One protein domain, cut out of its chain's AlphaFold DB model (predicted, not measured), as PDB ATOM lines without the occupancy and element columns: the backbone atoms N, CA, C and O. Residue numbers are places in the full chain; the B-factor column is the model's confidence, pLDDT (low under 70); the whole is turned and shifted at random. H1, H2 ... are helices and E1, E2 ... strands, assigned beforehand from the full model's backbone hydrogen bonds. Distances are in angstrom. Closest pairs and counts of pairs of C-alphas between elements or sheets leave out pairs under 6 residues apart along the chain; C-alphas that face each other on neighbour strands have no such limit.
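Overview. This is residues 160 to 189 and 207 to 289 of the 1045 residues of a protein of Dunaliella tertiolecta (UniProt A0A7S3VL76). A small three-stranded antiparallel sheet of E1, E5 and E4 makes one end of an elongated body, and the long helix H5 starts beside its E1 edge and runs along much of the length toward the other end. H1 packs on the first part of H5 and H4 folds back along its later part, these two meeting at their ends, while H2 crosses H5 and covers E3 of a two-stranded parallel sheet, E2 with E3, which lies between H1 and H2. The printed part has 113 residues, with five named helices and five named strands in the order E1 H1 E2 E3 E4 E5 H2 H3 H4 H5; its class is mixed, helices and strands. It is compact, with a radius of gyration of the C-alphas of 13.9 A, and spans 43 by 28 by 22 A.

Along the chain. In the larger sheet, E1 is residues 161 to 163, beginning at C-alpha 161 (-27.899, -23.235, 11.753); E5 is residues 219 to 222, 10.0 A long, and E4 residues 214 to 216. E2 is residues 184 to 187, 9.7 A, and E3 residues 209 to 212, 10.0 A. H5, residues 266 to 287, measures 31.4 A and ends at C-alpha 287 (-51.612, -11.340, 18.756). H1 is residues 166 to 180, 20.8 A; H2 residues 224 to 235, 16.4 A; H4 residues 247 to 256, 14.3 A; H3 residues 238 to 241.

Arrangement. E5 is the inner strand, antiparallel to E1, with N 161 and O 222 2.8 A apart, and to E4, with N 221 and O 214 2.8 A apart; E4 and E5 form a hairpin. H1 only grazes this sheet with residues 166 to 172, and H5 with residues 266 to 273. E3 runs on into E4 at 55 degrees. E2 and E3 are parallel, with N 185 and O 209 2.8 A apart. The closest C-alphas of H1 and E2 are those of Gly 177 and Val 184, 5.3 A; of E3 and H2, those of Arg 212 and Asp 226, 5.6 A. H5 is the hub, touching three helices. H1, H4 and H5 form an up and down bundle, each running against the one before it in the chain. H5 touches H1 with residues 267 to 271 alone, closest at the C-alphas of Phe 172 and Ile 267, 6.2 A, at a shallow tilt of 28 degrees, the same way. H4 and H5 form a helical hairpin at a shallow tilt of 20 degrees, closest at the C-alphas of Phe 255 and Ala 275, 5.9 A. H1 and H4 touch only at their ends, closest at the C-alphas of Ala 179 and Ala 254, 4.5 A. H2 touches H5 at a steep tilt of 57 degrees, closest at the C-alphas of Ser 228 and Leu 277, 6.6 A. H3 touches no helix; it is close to but not clearly touching H4, with C-alphas 241 and 247 7.6 A apart. In H1, H2, H4 and H5 every O i to N i+4 pair is within hydrogen-bond range; H3 is too short for one.

Size, cuts and confidence. The two C-alphas farthest apart, those of Gly 217 and Asp 289, are 44.8 A apart. Residues 190 to 206 are cut out, with 18.4 A between C-alphas 189 and 207, and the link from E2 to E3 runs across this cut. Of the links that are printed whole, H4 to H5 is short and the others are tight. The mean pLDDT of the printed part is 78.7; residues 187 to 189, 207, 238 to 245 and 261 to 264 are under 70.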
ATOM      1  N   PRO A 160     -27.632 -23.406  16.569       72.19
ATOM      2  CA  PRO A 160     -27.348 -22.514  15.456       72.19
ATOM      3  C   PRO A 160     -27.448 -23.286  14.143       72.19
ATOM      4  O   PRO A 160     -27.136 -24.473  14.086       72.19
ATOM      5  N   ILE A 161     -27.848 -22.609  13.068       80.06
ATOM      6  CA  ILE A 161     -27.899 -23.235  11.753       80.06
ATOM      7  C   ILE A 161     -26.482 -23.441  11.248       80.06
ATOM      8  O   ILE A 161     -25.800 -22.460  10.967       80.06
ATOM      9  N   VAL A 162     -26.047 -24.698  11.139       81.69
ATOM     10  CA  VAL A 162     -24.695 -25.065  10.704       81.69
ATOM     11  C   VAL A 162     -24.737 -25.563   9.259       81.69
ATOM     12  O   VAL A 162     -25.170 -26.681   8.999       81.69
ATOM     13  N   LEU A 163     -24.265 -24.744   8.319       83.06
ATOM     14  CA  LEU A 163     -24.106 -25.121   6.910       83.06
ATOM     15  C   LEU A 163     -22.637 -25.474   6.647       83.06
ATOM     16  O   LEU A 163     -21.748 -24.668   6.929       83.06
ATOM     17  N   LYS A 164     -22.378 -26.691   6.152       81.12
ATOM     18  CA  LYS A 164     -21.030 -27.296   6.083       81.12
ATOM     19  C   LYS A 164     -20.240 -26.944   4.814       81.12
ATOM     20  O   LYS A 164     -19.024 -27.132   4.797       81.12
ATOM     21  N   SER A 165     -20.916 -26.472   3.765       80.38
ATOM     22  CA  SER A 165     -20.332 -26.124   2.464       80.38
ATOM     23  C   SER A 165     -20.734 -24.714   2.028       80.38
ATOM     24  O   SER A 165     -21.856 -24.275   2.276       80.38
ATOM     25  N   SER A 166     -19.850 -24.017   1.305       75.25
ATOM     26  CA  SER A 166     -20.173 -22.722   0.686       75.25
ATOM     27  C   SER A 166     -21.300 -22.835  -0.347       75.25
ATOM     28  O   SER A 166     -22.118 -21.928  -0.455       75.25
ATOM     29  N   ALA A 167     -21.401 -23.972  -1.046       78.44
ATOM     30  CA  ALA A 167     -22.486 -24.233  -1.991       78.44
ATOM     31  C   ALA A 167     -23.855 -24.343  -1.293       78.44
ATOM     32  O   ALA A 167     -24.866 -23.899  -1.842       78.44
ATOM     33  N   ASP A 168     -23.893 -24.872  -0.065       81.75
ATOM     34  CA  ASP A 168     -25.125 -24.977   0.726       81.75
ATOM     35  C   ASP A 168     -25.584 -23.598   1.211       81.75
ATOM     36  O   ASP A 168     -26.780 -23.309   1.230       81.75
ATOM     37  N   VAL A 169     -24.630 -22.724   1.553       81.88
ATOM     38  CA  VAL A 169     -24.892 -21.327   1.929       81.88
ATOM     39  C   VAL A 169     -25.480 -20.554   0.752       81.88
ATOM     40  O   VAL A 169     -26.521 -19.919   0.913       81.88
ATOM     41  N   ASP A 170     -24.882 -20.647  -0.438       81.94
ATOM     42  CA  ASP A 170     -25.389 -19.964  -1.636       81.94
ATOM     43  C   ASP A 170     -26.774 -20.486  -2.050       81.94
ATOM     44  O   ASP A 170     -27.658 -19.707  -2.417       81.94
ATOM     45  N   THR A 171     -27.002 -21.797  -1.921       85.25
ATOM     46  CA  THR A 171     -28.303 -22.422  -2.207       85.25
ATOM     47  C   THR A 171     -29.369 -21.967  -1.206       85.25
ATOM     48  O   THR A 171     -30.457 -21.549  -1.606       85.25
ATOM     49  N   PHE A 172     -29.054 -21.957   0.093       84.25
ATOM     50  CA  PHE A 172     -29.948 -21.471   1.145       84.25
ATOM     51  C   PHE A 172     -30.280 -19.981   0.992       84.25
ATOM     52  O   PHE A 172     -31.450 -19.602   1.054       84.25
ATOM     53  N   LEU A 173     -29.279 -19.131   0.736       84.38
ATOM     54  CA  LEU A 173     -29.479 -17.700   0.482       84.38
ATOM     55  C   LEU A 173     -30.274 -17.457  -0.802       84.38
ATOM     56  O   LEU A 173     -31.093 -16.542  -0.843       84.38
ATOM     57  N   GLY A 174     -30.084 -18.292  -1.826       83.94
ATOM     58  CA  GLY A 174     -30.889 -18.283  -3.043       83.94
ATOM     59  C   GLY A 174     -32.359 -18.610  -2.772       83.94
ATOM     60  O   GLY A 174     -33.242 -17.926  -3.285       83.94
ATOM     61  N   HIS A 175     -32.642 -19.609  -1.933       85.62
ATOM     62  CA  HIS A 175     -34.009 -19.942  -1.519       85.62
ATOM     63  C   HIS A 175     -34.639 -18.858  -0.643       85.62
ATOM     64  O   HIS A 175     -35.766 -18.445  -0.911       85.62
ATOM     65  N   LEU A 176     -33.905 -18.340   0.345       84.44
ATOM     66  CA  LEU A 176     -34.359 -17.239   1.193       84.44
ATOM     67  C   LEU A 176     -34.603 -15.969   0.368       84.44
ATOM     68  O   LEU A 176     -35.615 -15.302   0.550       84.44
ATOM     69  N   GLY A 177     -33.718 -15.656  -0.579       83.31
ATOM     70  CA  GLY A 177     -33.856 -14.487  -1.440       83.31
ATOM     71  C   GLY A 177     -35.019 -14.591  -2.424       83.31
ATOM     72  O   GLY A 177     -35.722 -13.606  -2.645       83.31
ATOM     73  N   LYS A 178     -35.291 -15.790  -2.956       85.19
ATOM     74  CA  LYS A 178     -36.513 -16.058  -3.732       85.19
ATOM     75  C   LYS A 178     -37.769 -15.887  -2.882       85.19
ATOM     76  O   LYS A 178     -38.713 -15.263  -3.352       85.19
ATOM     77  N   ALA A 179     -37.759 -16.391  -1.648       82.69
ATOM     78  CA  ALA A 179     -38.912 -16.320  -0.759       82.69
ATOM     79  C   ALA A 179     -39.270 -14.884  -0.360       82.69
ATOM     80  O   ALA A 179     -40.422 -14.466  -0.356       82.69
ATOM     81  N   VAL A 180     -38.244 -14.096  -0.072       83.94
ATOM     82  CA  VAL A 180     -38.352 -12.712   0.391       83.94
ATOM     83  C   VAL A 180     -38.493 -11.724  -0.787       83.94
ATOM     84  O   VAL A 180     -38.823 -10.553  -0.592       83.94
ATOM     85  N   GLY A 181     -38.263 -12.190  -2.024       82.06
ATOM     86  CA  GLY A 181     -38.303 -11.389  -3.252       82.06
ATOM     87  C   GLY A 181     -37.133 -10.407  -3.394       82.06
ATOM     88  O   GLY A 181     -37.230  -9.442  -4.150       82.06
ATOM     89  N   MET A 182     -36.043 -10.609  -2.647       83.50
ATOM     90  CA  MET A 182     -34.902  -9.693  -2.547       83.50
ATOM     91  C   MET A 182     -33.594 -10.471  -2.381       83.50
ATOM     92  O   MET A 182     -33.567 -11.525  -1.754       83.50
ATOM     93  N   ALA A 183     -32.477  -9.950  -2.892       81.56
ATOM     94  CA  ALA A 183     -31.175 -10.589  -2.691       81.56
ATOM     95  C   ALA A 183     -30.763 -10.545  -1.203       81.56
ATOM     96  O   ALA A 183     -30.765  -9.472  -0.597       81.56
ATOM     97  N   VAL A 184     -30.380 -11.690  -0.627       82.00
ATOM     98  CA  VAL A 184     -29.868 -11.794   0.753       82.00
ATOM     99  C   VAL A 184     -28.371 -12.092   0.714       82.00
ATOM    100  O   VAL A 184     -27.938 -13.014   0.030       82.00
ATOM    101  N   VAL A 185     -27.574 -11.307   1.438       84.06
ATOM    102  CA  VAL A 185     -26.106 -11.394   1.462       84.06
ATOM    103  C   VAL A 185     -25.619 -11.545   2.902       84.06
ATOM    104  O   VAL A 185     -26.116 -10.869   3.804       84.06
ATOM    105  N   VAL A 186     -24.625 -12.405   3.135       79.38
ATOM    106  CA  VAL A 186     -24.036 -12.611   4.467       79.38
ATOM    107  C   VAL A 186     -23.038 -11.501   4.808       79.38
ATOM    108  O   VAL A 186     -22.121 -11.196   4.045       79.38
ATOM    109  N   ARG A 187     -23.195 -10.891   5.983       67.62
ATOM    110  CA  ARG A 187     -22.325  -9.842   6.517       67.62
ATOM    111  C   ARG A 187     -21.225 -10.489   7.361       67.62
ATOM    112  O   ARG A 187     -21.457 -10.792   8.527       67.62
ATOM    113  N   GLY A 188     -20.047 -10.705   6.773       52.66
ATOM    114  CA  GLY A 188     -18.902 -11.303   7.478       52.66
ATOM    115  C   GLY A 188     -17.864 -12.001   6.595       52.66
ATOM    116  O   GLY A 188     -16.740 -12.203   7.044       52.66
ATOM    117  N   THR A 189     -18.174 -12.299   5.330       46.12
ATOM    118  CA  THR A 189     -17.194 -12.812   4.360       46.12
ATOM    119  C   THR A 189     -16.302 -11.678   3.848       46.12
ATOM    120  O   THR A 189     -16.433 -11.167   2.737       46.12
ATOM    121  N   ASP A 207     -30.281  -2.358  -2.133       63.44
ATOM    122  CA  ASP A 207     -31.528  -3.052  -1.790       63.44
ATOM    123  C   ASP A 207     -31.353  -4.510  -1.348       63.44
ATOM    124  O   ASP A 207     -32.339  -5.214  -1.169       63.44
ATOM    125  N   ALA A 208     -30.127  -4.976  -1.097       74.31
ATOM    126  CA  ALA A 208     -29.904  -6.320  -0.563       74.31
ATOM    127  C   ALA A 208     -30.106  -6.384   0.968       74.31
ATOM    128  O   ALA A 208     -29.696  -5.482   1.705       74.31
ATOM    129  N   LEU A 209     -30.704  -7.473   1.459       81.12
ATOM    130  CA  LEU A 209     -30.829  -7.781   2.888       81.12
ATOM    131  C   LEU A 209     -29.519  -8.361   3.421       81.12
ATOM    132  O   LEU A 209     -28.912  -9.220   2.789       81.12
ATOM    133  N   GLN A 210     -29.078  -7.893   4.587       83.81
ATOM    134  CA  GLN A 210     -27.833  -8.346   5.206       83.81
ATOM    135  C   GLN A 210     -28.125  -9.333   6.339       83.81
ATOM    136  O   GLN A 210     -28.657  -8.937   7.374       83.81
ATOM    137  N   LEU A 211     -27.729 -10.594   6.169       83.81
ATOM    138  CA  LEU A 211     -27.808 -11.632   7.198       83.81
ATOM    139  C   LEU A 211     -26.475 -11.711   7.950       83.81
ATOM    140  O   LEU A 211     -25.424 -11.855   7.330       83.81
ATOM    141  N   ARG A 212     -26.473 -11.616   9.281       83.00
ATOM    142  CA  ARG A 212     -25.249 -11.843  10.068       83.00
ATOM    143  C   ARG A 212     -25.002 -13.347  10.205       83.00
ATOM    144  O   ARG A 212     -25.930 -14.092  10.505       83.00
ATOM    145  N   ALA A 213     -23.766 -13.779   9.978       82.62
ATOM    146  CA  ALA A 213     -23.345 -15.161  10.194       82.62
ATOM    147  C   ALA A 213     -21.897 -15.197  10.696       82.62
ATOM    148  O   ALA A 213     -21.082 -14.358  10.306       82.62
ATOM    149  N   SER A 214     -21.574 -16.175  11.541       80.38
ATOM    150  CA  SER A 214     -20.206 -16.434  11.997       80.38
ATOM    151  C   SER A 214     -19.618 -17.572  11.168       80.38
ATOM    152  O   SER A 214     -20.208 -18.652  11.083       80.38
ATOM    153  N   THR A 215     -18.488 -17.318  10.511       74.25
ATOM    154  CA  THR A 215     -17.836 -18.284   9.612       74.25
ATOM    155  C   THR A 215     -16.542 -18.773  10.257       74.25
ATOM    156  O   THR A 215     -15.675 -17.957  10.572       74.25
ATOM    157  N   SER A 216     -16.394 -20.084  10.456       75.38
ATOM    158  CA  SER A 216     -15.153 -20.710  10.926       75.38
ATOM    159  C   SER A 216     -14.746 -21.837   9.967       75.38
ATOM    160  O   SER A 216     -15.352 -22.905   9.920       75.38
ATOM    161  N   GLY A 217     -13.718 -21.594   9.149       75.50
ATOM    162  CA  GLY A 217     -13.307 -22.539   8.102       75.50
ATOM    163  C   GLY A 217     -14.345 -22.648   6.974       75.50
ATOM    164  O   GLY A 217     -14.783 -21.628   6.450       75.50
ATOM    165  N   SER A 218     -14.732 -23.873   6.593       71.38
ATOM    166  CA  SER A 218     -15.775 -24.139   5.581       71.38
ATOM    167  C   SER A 218     -17.205 -24.094   6.135       71.38
ATOM    168  O   SER A 218     -18.159 -24.236   5.374       71.38
ATOM    169  N   THR A 219     -17.360 -23.903   7.446       77.25
ATOM    170  CA  THR A 219     -18.646 -23.990   8.135       77.25
ATOM    171  C   THR A 219     -19.186 -22.595   8.440       77.25
ATOM    172  O   THR A 219     -18.518 -21.773   9.072       77.25
ATOM    173  N   THR A 220     -20.421 -22.332   8.014       82.06
ATOM    174  CA  THR A 220     -21.139 -21.089   8.320       82.06
ATOM    175  C   THR A 220     -22.206 -21.364   9.365       82.06
ATOM    176  O   THR A 220     -23.052 -22.237   9.183       82.06
ATOM    177  N   THR A 221     -22.169 -20.599  10.454       83.38
ATOM    178  CA  THR A 221     -23.150 -20.671  11.538       83.38
ATOM    179  C   THR A 221     -24.046 -19.437  11.532       83.38
ATOM    180  O   THR A 221     -23.564 -18.305  11.624       83.38
ATOM    181  N   ILE A 222     -25.355 -19.643  11.399       85.50
ATOM    182  CA  ILE A 222     -26.365 -18.578  11.414       85.50
ATOM    183  C   ILE A 222     -27.224 -18.750  12.661       85.50
ATOM    184  O   ILE A 222     -27.825 -19.803  12.876       85.50
ATOM    185  N   THR A 223     -27.302 -17.721  13.503       86.19
ATOM    186  CA  THR A 223     -28.158 -17.789  14.688       86.19
ATOM    187  C   THR A 223     -29.614 -17.495  14.326       86.19
ATOM    188  O   THR A 223     -29.916 -16.727  13.409       86.19
ATOM    189  N   ARG A 224     -30.553 -18.065  15.090       80.44
ATOM    190  CA  ARG A 224     -31.988 -17.777  14.937       80.44
ATOM    191  C   ARG A 224     -32.311 -16.290  15.154       80.44
ATOM    192  O   ARG A 224     -33.223 -15.770  14.517       80.44
ATOM    193  N   ALA A 225     -31.559 -15.612  16.026       81.62
ATOM    194  CA  ALA A 225     -31.715 -14.185  16.301       81.62
ATOM    195  C   ALA A 225     -31.308 -13.321  15.098       81.62
ATOM    196  O   ALA A 225     -32.042 -12.405  14.732       81.62
ATOM    197  N   ASP A 226     -30.196 -13.654  14.439       84.62
ATOM    198  CA  ASP A 226     -29.743 -12.950  13.234       84.62
ATOM    199  C   ASP A 226     -30.725 -13.126  12.073       84.62
ATOM    200  O   ASP A 226     -30.996 -12.182  11.328       84.62
ATOM    201  N   LEU A 227     -31.306 -14.323  11.942       84.94
ATOM    202  CA  LEU A 227     -32.293 -14.606  10.906       84.94
ATOM    203  C   LEU A 227     -33.638 -13.921  11.187       84.94
ATOM    204  O   LEU A 227     -34.229 -13.349  10.273       84.94
ATOM    205  N   SER A 228     -34.079 -13.882  12.450       84.62
ATOM    206  CA  SER A 228     -35.244 -13.085  12.858       84.62
ATOM    207  C   SER A 228     -35.030 -11.594  12.586       84.62
ATOM    208  O   SER A 228     -35.901 -10.962  12.001       84.62
ATOM    209  N   ALA A 229     -33.864 -11.041  12.938       84.50
ATOM    210  CA  ALA A 229     -33.543  -9.635  12.690       84.50
ATOM    211  C   ALA A 229     -33.504  -9.302  11.187       84.50
ATOM    212  O   ALA A 229     -33.919  -8.216  10.780       84.50
ATOM    213  N   CYS A 230     -33.042 -10.240  10.353       85.12
ATOM    214  CA  CYS A 230     -33.086 -10.117   8.897       85.12
ATOM    215  C   CYS A 230     -34.536 -10.048   8.379       85.12
ATOM    216  O   CYS A 230     -34.863  -9.169   7.582       85.12
ATOM    217  N   LEU A 231     -35.420 -10.923   8.873       86.12
ATOM    218  CA  LEU A 231     -36.844 -10.917   8.517       86.12
ATOM    219  C   LEU A 231     -37.577  -9.665   9.030       86.12
ATOM    220  O   LEU A 231     -38.422  -9.124   8.320       86.12
ATOM    221  N   ASP A 232     -37.224  -9.155  10.211       84.94
ATOM    222  CA  ASP A 232     -37.759  -7.892  10.737       84.94
ATOM    223  C   ASP A 232     -37.328  -6.698   9.871       84.94
ATOM    224  O   ASP A 232     -38.148  -5.850   9.513       84.94
ATOM    225  N   ALA A 233     -36.058  -6.659   9.450       84.25
ATOM    226  CA  ALA A 233     -35.549  -5.635   8.538       84.25
ATOM    227  C   ALA A 233     -36.209  -5.699   7.150       84.25
ATOM    228  O   ALA A 233     -36.410  -4.662   6.517       84.25
ATOM    229  N   TRP A 234     -36.553  -6.899   6.678       87.00
ATOM    230  CA  TRP A 234     -37.344  -7.084   5.464       87.00
ATOM    231  C   TRP A 234     -38.759  -6.537   5.634       87.00
ATOM    232  O   TRP A 234     -39.167  -5.681   4.855       87.00
ATOM    233  N   ARG A 235     -39.473  -6.943   6.688       82.12
ATOM    234  CA  ARG A 235     -40.864  -6.542   6.955       82.12
ATOM    235  C   ARG A 235     -41.054  -5.023   7.049       82.12
ATOM    236  O   ARG A 235     -42.102  -4.519   6.664       82.12
ATOM    237  N   MET A 236     -40.049  -4.291   7.530       80.88
ATOM    238  CA  MET A 236     -40.101  -2.828   7.670       80.88
ATOM    239  C   MET A 236     -39.845  -2.058   6.359       80.88
ATOM    240  O   MET A 236     -39.836  -0.825   6.363       80.88
ATOM    241  N   ARG A 237     -39.617  -2.737   5.223       80.50
ATOM    242  CA  ARG A 237     -39.351  -2.080   3.932       80.50
ATOM    243  C   ARG A 237     -40.634  -1.457   3.346       80.50
ATOM    244  O   ARG A 237     -41.587  -2.183   3.063       80.50
ATOM    245  N   PRO A 238     -40.640  -0.146   3.030       64.88
ATOM    246  CA  PRO A 238     -41.799   0.526   2.431       64.88
ATOM    247  C   PRO A 238     -42.227  -0.054   1.073       64.88
ATOM    248  O   PRO A 238     -43.406  -0.025   0.728       64.88
ATOM    249  N   SER A 239     -41.281  -0.612   0.308       66.94
ATOM    250  CA  SER A 239     -41.521  -1.195  -1.018       66.94
ATOM    251  C   SER A 239     -42.460  -2.404  -1.003       66.94
ATOM    252  O   SER A 239     -43.122  -2.662  -2.003       66.94
ATOM    253  N   LEU A 240     -42.553  -3.123   0.119       64.56
ATOM    254  CA  LEU A 240     -43.467  -4.260   0.281       64.56
ATOM    255  C   LEU A 240     -44.916  -3.808   0.503       64.56
ATOM    256  O   LEU A 240     -45.846  -4.498   0.095       64.56
ATOM    257  N   MET A 241     -45.106  -2.630   1.103       61.44
ATOM    258  CA  MET A 241     -46.423  -2.081   1.455       61.44
ATOM    259  C   MET A 241     -47.055  -1.278   0.305       61.44
ATOM    260  O   MET A 241     -48.258  -1.030   0.306       61.44
ATOM    261  N   ALA A 242     -46.269  -0.904  -0.710       57.53
ATOM    262  CA  ALA A 242     -46.707  -0.080  -1.842       57.53
ATOM    263  C   ALA A 242     -47.750  -0.757  -2.762       57.53
ATOM    264  O   ALA A 242     -48.370  -0.083  -3.580       57.53
ATOM    265  N   GLY A 243     -47.954  -2.074  -2.637       58.81
ATOM    266  CA  GLY A 243     -48.877  -2.855  -3.471       58.81
ATOM    267  C   GLY A 243     -50.258  -3.125  -2.863       58.81
ATOM    268  O   GLY A 243     -50.983  -3.950  -3.413       58.81
ATOM    269  N   GLY A 244     -50.601  -2.530  -1.714       61.31
ATOM    270  CA  GLY A 244     -51.882  -2.781  -1.030       61.31
ATOM    271  C   GLY A 244     -52.044  -4.201  -0.465       61.31
ATOM    272  O   GLY A 244     -53.137  -4.573  -0.050       61.31
ATOM    273  N   ARG A 245     -50.972  -5.007  -0.448       65.75
ATOM    274  CA  ARG A 245     -50.957  -6.332   0.187       65.75
ATOM    275  C   ARG A 245     -50.796  -6.164   1.692       65.75
ATOM    276  O   ARG A 245     -49.954  -5.383   2.136       65.75
ATOM    277  N   SER A 246     -51.562  -6.918   2.470       75.81
ATOM    278  CA  SER A 246     -51.365  -6.963   3.914       75.81
ATOM    279  C   SER A 246     -50.014  -7.580   4.263       75.81
ATOM    280  O   SER A 246     -49.448  -8.389   3.516       75.81
ATOM    281  N   GLN A 247     -49.504  -7.246   5.446       78.31
ATOM    282  CA  GLN A 247     -48.292  -7.890   5.941       78.31
ATOM    283  C   GLN A 247     -48.489  -9.400   6.130       78.31
ATOM    284  O   GLN A 247     -47.555 -10.160   5.886       78.31
ATOM    285  N   PHE A 248     -49.695  -9.842   6.493       80.31
ATOM    286  CA  PHE A 248     -50.012 -11.259   6.653       80.31
ATOM    287  C   PHE A 248     -49.903 -12.016   5.323       80.31
ATOM    288  O   PHE A 248     -49.320 -13.101   5.259       80.31
ATOM    289  N   ARG A 249     -50.381 -11.410   4.230       79.69
ATOM    290  CA  ARG A 249     -50.269 -11.959   2.877       79.69
ATOM    291  C   ARG A 249     -48.822 -12.054   2.406       79.69
ATOM    292  O   ARG A 249     -48.441 -13.050   1.800       79.69
ATOM    293  N   ILE A 250     -48.018 -11.037   2.700       83.94
ATOM    294  CA  ILE A 250     -46.593 -11.004   2.343       83.94
ATOM    295  C   ILE A 250     -45.829 -12.126   3.064       83.94
ATOM    296  O   ILE A 250     -45.007 -12.806   2.449       83.94
ATOM    297  N   LEU A 251     -46.138 -12.369   4.343       84.62
ATOM    298  CA  LEU A 251     -45.573 -13.485   5.109       84.62
ATOM    299  C   LEU A 251     -45.990 -14.844   4.532       84.62
ATOM    300  O   LEU A 251     -45.155 -15.743   4.426       84.62
ATOM    301  N   TYR A 252     -47.248 -14.977   4.107       84.00
ATOM    302  CA  TYR A 252     -47.741 -16.189   3.458       84.00
ATOM    303  C   TYR A 252     -47.048 -16.469   2.118       84.00
ATOM    304  O   TYR A 252     -46.594 -17.587   1.879       84.00
ATOM    305  N   ASP A 253     -46.939 -15.463   1.246       83.62
ATOM    306  CA  ASP A 253     -46.297 -15.608  -0.064       83.62
ATOM    307  C   ASP A 253     -44.822 -16.027   0.107       83.62
ATOM    308  O   ASP A 253     -44.353 -16.945  -0.576       83.62
ATOM    309  N   ALA A 254     -44.120 -15.448   1.089       84.38
ATOM    310  CA  ALA A 254     -42.757 -15.843   1.447       84.38
ATOM    311  C   ALA A 254     -42.673 -17.267   2.018       84.38
ATOM    312  O   ALA A 254     -41.753 -18.013   1.696       84.38
ATOM    313  N   PHE A 255     -43.645 -17.687   2.827       84.62
ATOM    314  CA  PHE A 255     -43.705 -19.060   3.325       84.62
ATOM    315  C   PHE A 255     -43.926 -20.067   2.188       84.62
ATOM    316  O   PHE A 255     -43.250 -21.092   2.118       84.62
ATOM    317  N   SER A 256     -44.846 -19.763   1.269       82.81
ATOM    318  CA  SER A 256     -45.233 -20.654   0.168       82.81
ATOM    319  C   SER A 256     -44.141 -20.864  -0.888       82.81
ATOM    320  O   SER A 256     -44.181 -21.839  -1.632       82.81
ATOM    321  N   SER A 257     -43.162 -19.963  -0.946       84.06
ATOM    322  CA  SER A 257     -42.054 -19.982  -1.905       84.06
ATOM    323  C   SER A 257     -40.781 -20.644  -1.358       84.06
ATOM    324  O   SER A 257     -39.805 -20.805  -2.097       84.06
ATOM    325  N   LEU A 258     -40.782 -21.069  -0.087       82.06
ATOM    326  CA  LEU A 258     -39.696 -21.837   0.520       82.06
ATOM    327  C   LEU A 258     -39.807 -23.332   0.156       82.06
ATOM    328  O   LEU A 258     -40.849 -23.938   0.398       82.06
ATOM    329  N   PRO A 259     -38.733 -23.986  -0.323       78.56
ATOM    330  CA  PRO A 259     -38.735 -25.412  -0.664       78.56
ATOM    331  C   PRO A 259     -38.430 -26.300   0.553       78.56
ATOM    332  O   PRO A 259     -37.587 -27.194   0.499       78.56
ATOM    333  N   TRP A 260     -39.073 -26.039   1.690       70.94
ATOM    334  CA  TRP A 260     -38.785 -26.753   2.941       70.94
ATOM    335  C   TRP A 260     -39.356 -28.184   2.977       70.94
ATOM    336  O   TRP A 260     -38.938 -28.970   3.821       70.94
ATOM    337  N   THR A 261     -40.260 -28.545   2.059       62.03
ATOM    338  CA  THR A 261     -40.790 -29.914   1.909       62.03
ATOM    339  C   THR A 261     -39.918 -30.815   1.030       62.03
ATOM    340  O   THR A 261     -39.904 -32.027   1.236       62.03
ATOM    341  N   ASP A 262     -39.178 -30.233   0.080       60.16
ATOM    342  CA  ASP A 262     -38.443 -30.977  -0.958       60.16
ATOM    343  C   ASP A 262     -36.926 -31.008  -0.707       60.16
ATOM    344  O   ASP A 262     -36.216 -31.874  -1.222       60.16
ATOM    345  N   ALA A 263     -36.408 -30.076   0.098       61.16
ATOM    346  CA  ALA A 263     -34.992 -30.003   0.428       61.16
ATOM    347  C   ALA A 263     -34.605 -31.057   1.486       61.16
ATOM    348  O   ALA A 263     -35.134 -31.077   2.595       61.16
ATOM    349  N   GLN A 264     -33.641 -31.923   1.159       64.56
ATOM    350  CA  GLN A 264     -33.061 -32.896   2.094       64.56
ATOM    351  C   GLN A 264     -31.802 -32.338   2.781       64.56
ATOM    352  O   GLN A 264     -31.066 -31.538   2.206       64.56
ATOM    353  N   GLY A 265     -31.531 -32.790   4.009       73.50
ATOM    354  CA  GLY A 265     -30.314 -32.448   4.758       73.50
ATOM    355  C   GLY A 265     -30.354 -31.082   5.456       73.50
ATOM    356  O   GLY A 265     -31.422 -30.580   5.811       73.50
ATOM    357  N   ASP A 266     -29.176 -30.485   5.663       76.50
ATOM    358  CA  ASP A 266     -28.988 -29.257   6.456       76.50
ATOM    359  C   ASP A 266     -29.761 -28.047   5.868       76.50
ATOM    360  O   ASP A 266     -30.246 -27.194   6.613       76.50
ATOM    361  N   ILE A 267     -29.962 -28.004   4.540       78.31
ATOM    362  CA  ILE A 267     -30.729 -26.954   3.836       78.31
ATOM    363  C   ILE A 267     -32.230 -27.060   4.137       78.31
ATOM    364  O   ILE A 267     -32.876 -26.045   4.393       78.31
ATOM    365  N   GLY A 268     -32.787 -28.275   4.142       77.62
ATOM    366  CA  GLY A 268     -34.198 -28.500   4.465       77.62
ATOM    367  C   GLY A 268     -34.530 -28.078   5.890       77.62
ATOM    368  O   GLY A 268     -35.504 -27.361   6.120       77.62
ATOM    369  N   TRP A 269     -33.660 -28.426   6.841       79.56
ATOM    370  CA  TRP A 269     -33.797 -27.973   8.224       79.56
ATOM    371  C   TRP A 269     -33.647 -26.445   8.340       79.56
ATOM    372  O   TRP A 269     -34.473 -25.808   8.993       79.56
ATOM    373  N   ALA A 270     -32.689 -25.825   7.638       78.56
ATOM    374  CA  ALA A 270     -32.539 -24.367   7.620       78.56
ATOM    375  C   ALA A 270     -33.793 -23.662   7.069       78.56
ATOM    376  O   ALA A 270     -34.291 -22.719   7.686       78.56
ATOM    377  N   CYS A 271     -34.356 -24.143   5.953       82.06
ATOM    378  CA  CYS A 271     -35.620 -23.646   5.403       82.06
ATOM    379  C   CYS A 271     -36.799 -23.869   6.367       82.06
ATOM    380  O   CYS A 271     -37.644 -22.985   6.493       82.06
ATOM    381  N   GLY A 272     -36.822 -24.983   7.107       77.56
ATOM    382  CA  GLY A 272     -37.789 -25.237   8.179       77.56
ATOM    383  C   GLY A 272     -37.694 -24.233   9.337       77.56
ATOM    384  O   GLY A 272     -38.716 -23.762   9.837       77.56
ATOM    385  N   VAL A 273     -36.482 -23.818   9.725       81.38
ATOM    386  CA  VAL A 273     -36.279 -22.761  10.735       81.38
ATOM    387  C   VAL A 273     -36.804 -21.410  10.236       81.38
ATOM    388  O   VAL A 273     -37.447 -20.690  11.004       81.38
ATOM    389  N   VAL A 274     -36.586 -21.069   8.959       83.94
ATOM    390  CA  VAL A 274     -37.156 -19.851   8.350       83.94
ATOM    391  C   VAL A 274     -38.684 -19.913   8.336       83.94
ATOM    392  O   VAL A 274     -39.333 -18.956   8.752       83.94
ATOM    393  N   ALA A 275     -39.259 -21.045   7.930       82.81
ATOM    394  CA  ALA A 275     -40.701 -21.276   7.918       82.81
ATOM    395  C   ALA A 275     -41.325 -21.092   9.318       82.81
ATOM    396  O   ALA A 275     -42.328 -20.393   9.466       82.81
ATOM    397  N   ALA A 276     -40.683 -21.619  10.366       78.06
ATOM    398  CA  ALA A 276     -41.112 -21.434  11.753       78.06
ATOM    399  C   ALA A 276     -40.995 -19.974  12.239       78.06
ATOM    400  O   ALA A 276     -41.804 -19.518  13.047       78.06
ATOM    401  N   LEU A 277     -39.994 -19.219  11.770       81.94
ATOM    402  CA  LEU A 277     -39.866 -17.791  12.081       81.94
ATOM    403  C   LEU A 277     -40.914 -16.941  11.356       81.94
ATOM    404  O   LEU A 277     -41.464 -16.030  11.969       81.94
ATOM    405  N   LEU A 278     -41.230 -17.253  10.096       83.88
ATOM    406  CA  LEU A 278     -42.330 -16.613   9.367       83.88
ATOM    407  C   LEU A 278     -43.674 -16.876  10.060       83.88
ATOM    408  O   LEU A 278     -44.433 -15.933  10.278       83.88
ATOM    409  N   GLY A 279     -43.922 -18.115  10.501       81.19
ATOM    410  CA  GLY A 279     -45.092 -18.468  11.314       81.19
ATOM    411  C   GLY A 279     -45.165 -17.679  12.626       81.19
ATOM    412  O   GLY A 279     -46.213 -17.129  12.955       81.19
ATOM    413  N   ARG A 280     -44.036 -17.517  13.332       82.88
ATOM    414  CA  ARG A 280     -43.959 -16.678  14.542       82.88
ATOM    415  C   ARG A 280     -44.271 -15.206  14.268       82.88
ATOM    416  O   ARG A 280     -44.969 -14.575  15.051       82.88
ATOM    417  N   LYS A 281     -43.778 -14.649  13.161       84.31
ATOM    418  CA  LYS A 281     -44.051 -13.250  12.785       84.31
ATOM    419  C   LYS A 281     -45.514 -13.029  12.406       84.31
ATOM    420  O   LYS A 281     -46.062 -11.971  12.706       84.31
ATOM    421  N   ALA A 282     -46.148 -14.029  11.799       83.94
ATOM    422  CA  ALA A 282     -47.579 -14.024  11.526       83.94
ATOM    423  C   ALA A 282     -48.407 -14.145  12.815       83.94
ATOM    424  O   ALA A 282     -49.406 -13.449  12.974       83.94
ATOM    425  N   PHE A 283     -47.952 -14.959  13.772       82.88
ATOM    426  CA  PHE A 283     -48.546 -15.029  15.105       82.88
ATOM    427  C   PHE A 283     -48.460 -13.688  15.850       82.88
ATOM    428  O   PHE A 283     -49.457 -13.241  16.402       82.88
ATOM    429  N   GLU A 284     -47.312 -13.001  15.819       84.75
ATOM    430  CA  GLU A 284     -47.150 -11.668  16.427       84.75
ATOM    431  C   GLU A 284     -48.144 -10.640  15.848       84.75
ATOM    432  O   GLU A 284     -48.606  -9.756  16.568       84.75
ATOM    433  N   GLN A 285     -48.512 -10.763  14.566       83.81
ATOM    434  CA  GLN A 285     -49.560  -9.935  13.953       83.81
ATOM    435  C   GLN A 285     -50.957 -10.305  14.442       83.81
ATOM    436  O   GLN A 285     -51.709  -9.411  14.794       83.81
ATOM    437  N   LEU A 286     -51.281 -11.596  14.524       83.00
ATOM    438  CA  LEU A 286     -52.555 -12.061  15.088       83.00
ATOM    439  C   LEU A 286     -52.704 -11.687  16.573       83.00
ATOM    440  O   LEU A 286     -53.794 -11.371  17.027       83.00
ATOM    441  N   ALA A 287     -51.612 -11.700  17.339       81.25
ATOM    442  CA  ALA A 287     -51.612 -11.340  18.756       81.25
ATOM    443  C   ALA A 287     -51.750  -9.828  18.999       81.25
ATOM    444  O   ALA A 287     -52.189  -9.428  20.074       81.25
ATOM    445  N   SER A 288     -51.367  -9.004  18.020       82.56
ATOM    446  CA  SER A 288     -51.556  -7.546  18.038       82.56
ATOM    447  C   SER A 288     -52.804  -7.092  17.269       82.56
ATOM    448  O   SER A 288     -53.015  -5.892  17.116       82.56
ATOM    449  N   ASP A 289     -53.623  -8.040  16.795       82.25
ATOM    450  CA  ASP A 289     -54.867  -7.783  16.071       82.25
ATOM    451  C   ASP A 289     -55.972  -7.431  17.076       82.25
ATOM    452  O   ASP A 289     -56.575  -8.299  17.716       82.25
TER     453      ASP A 289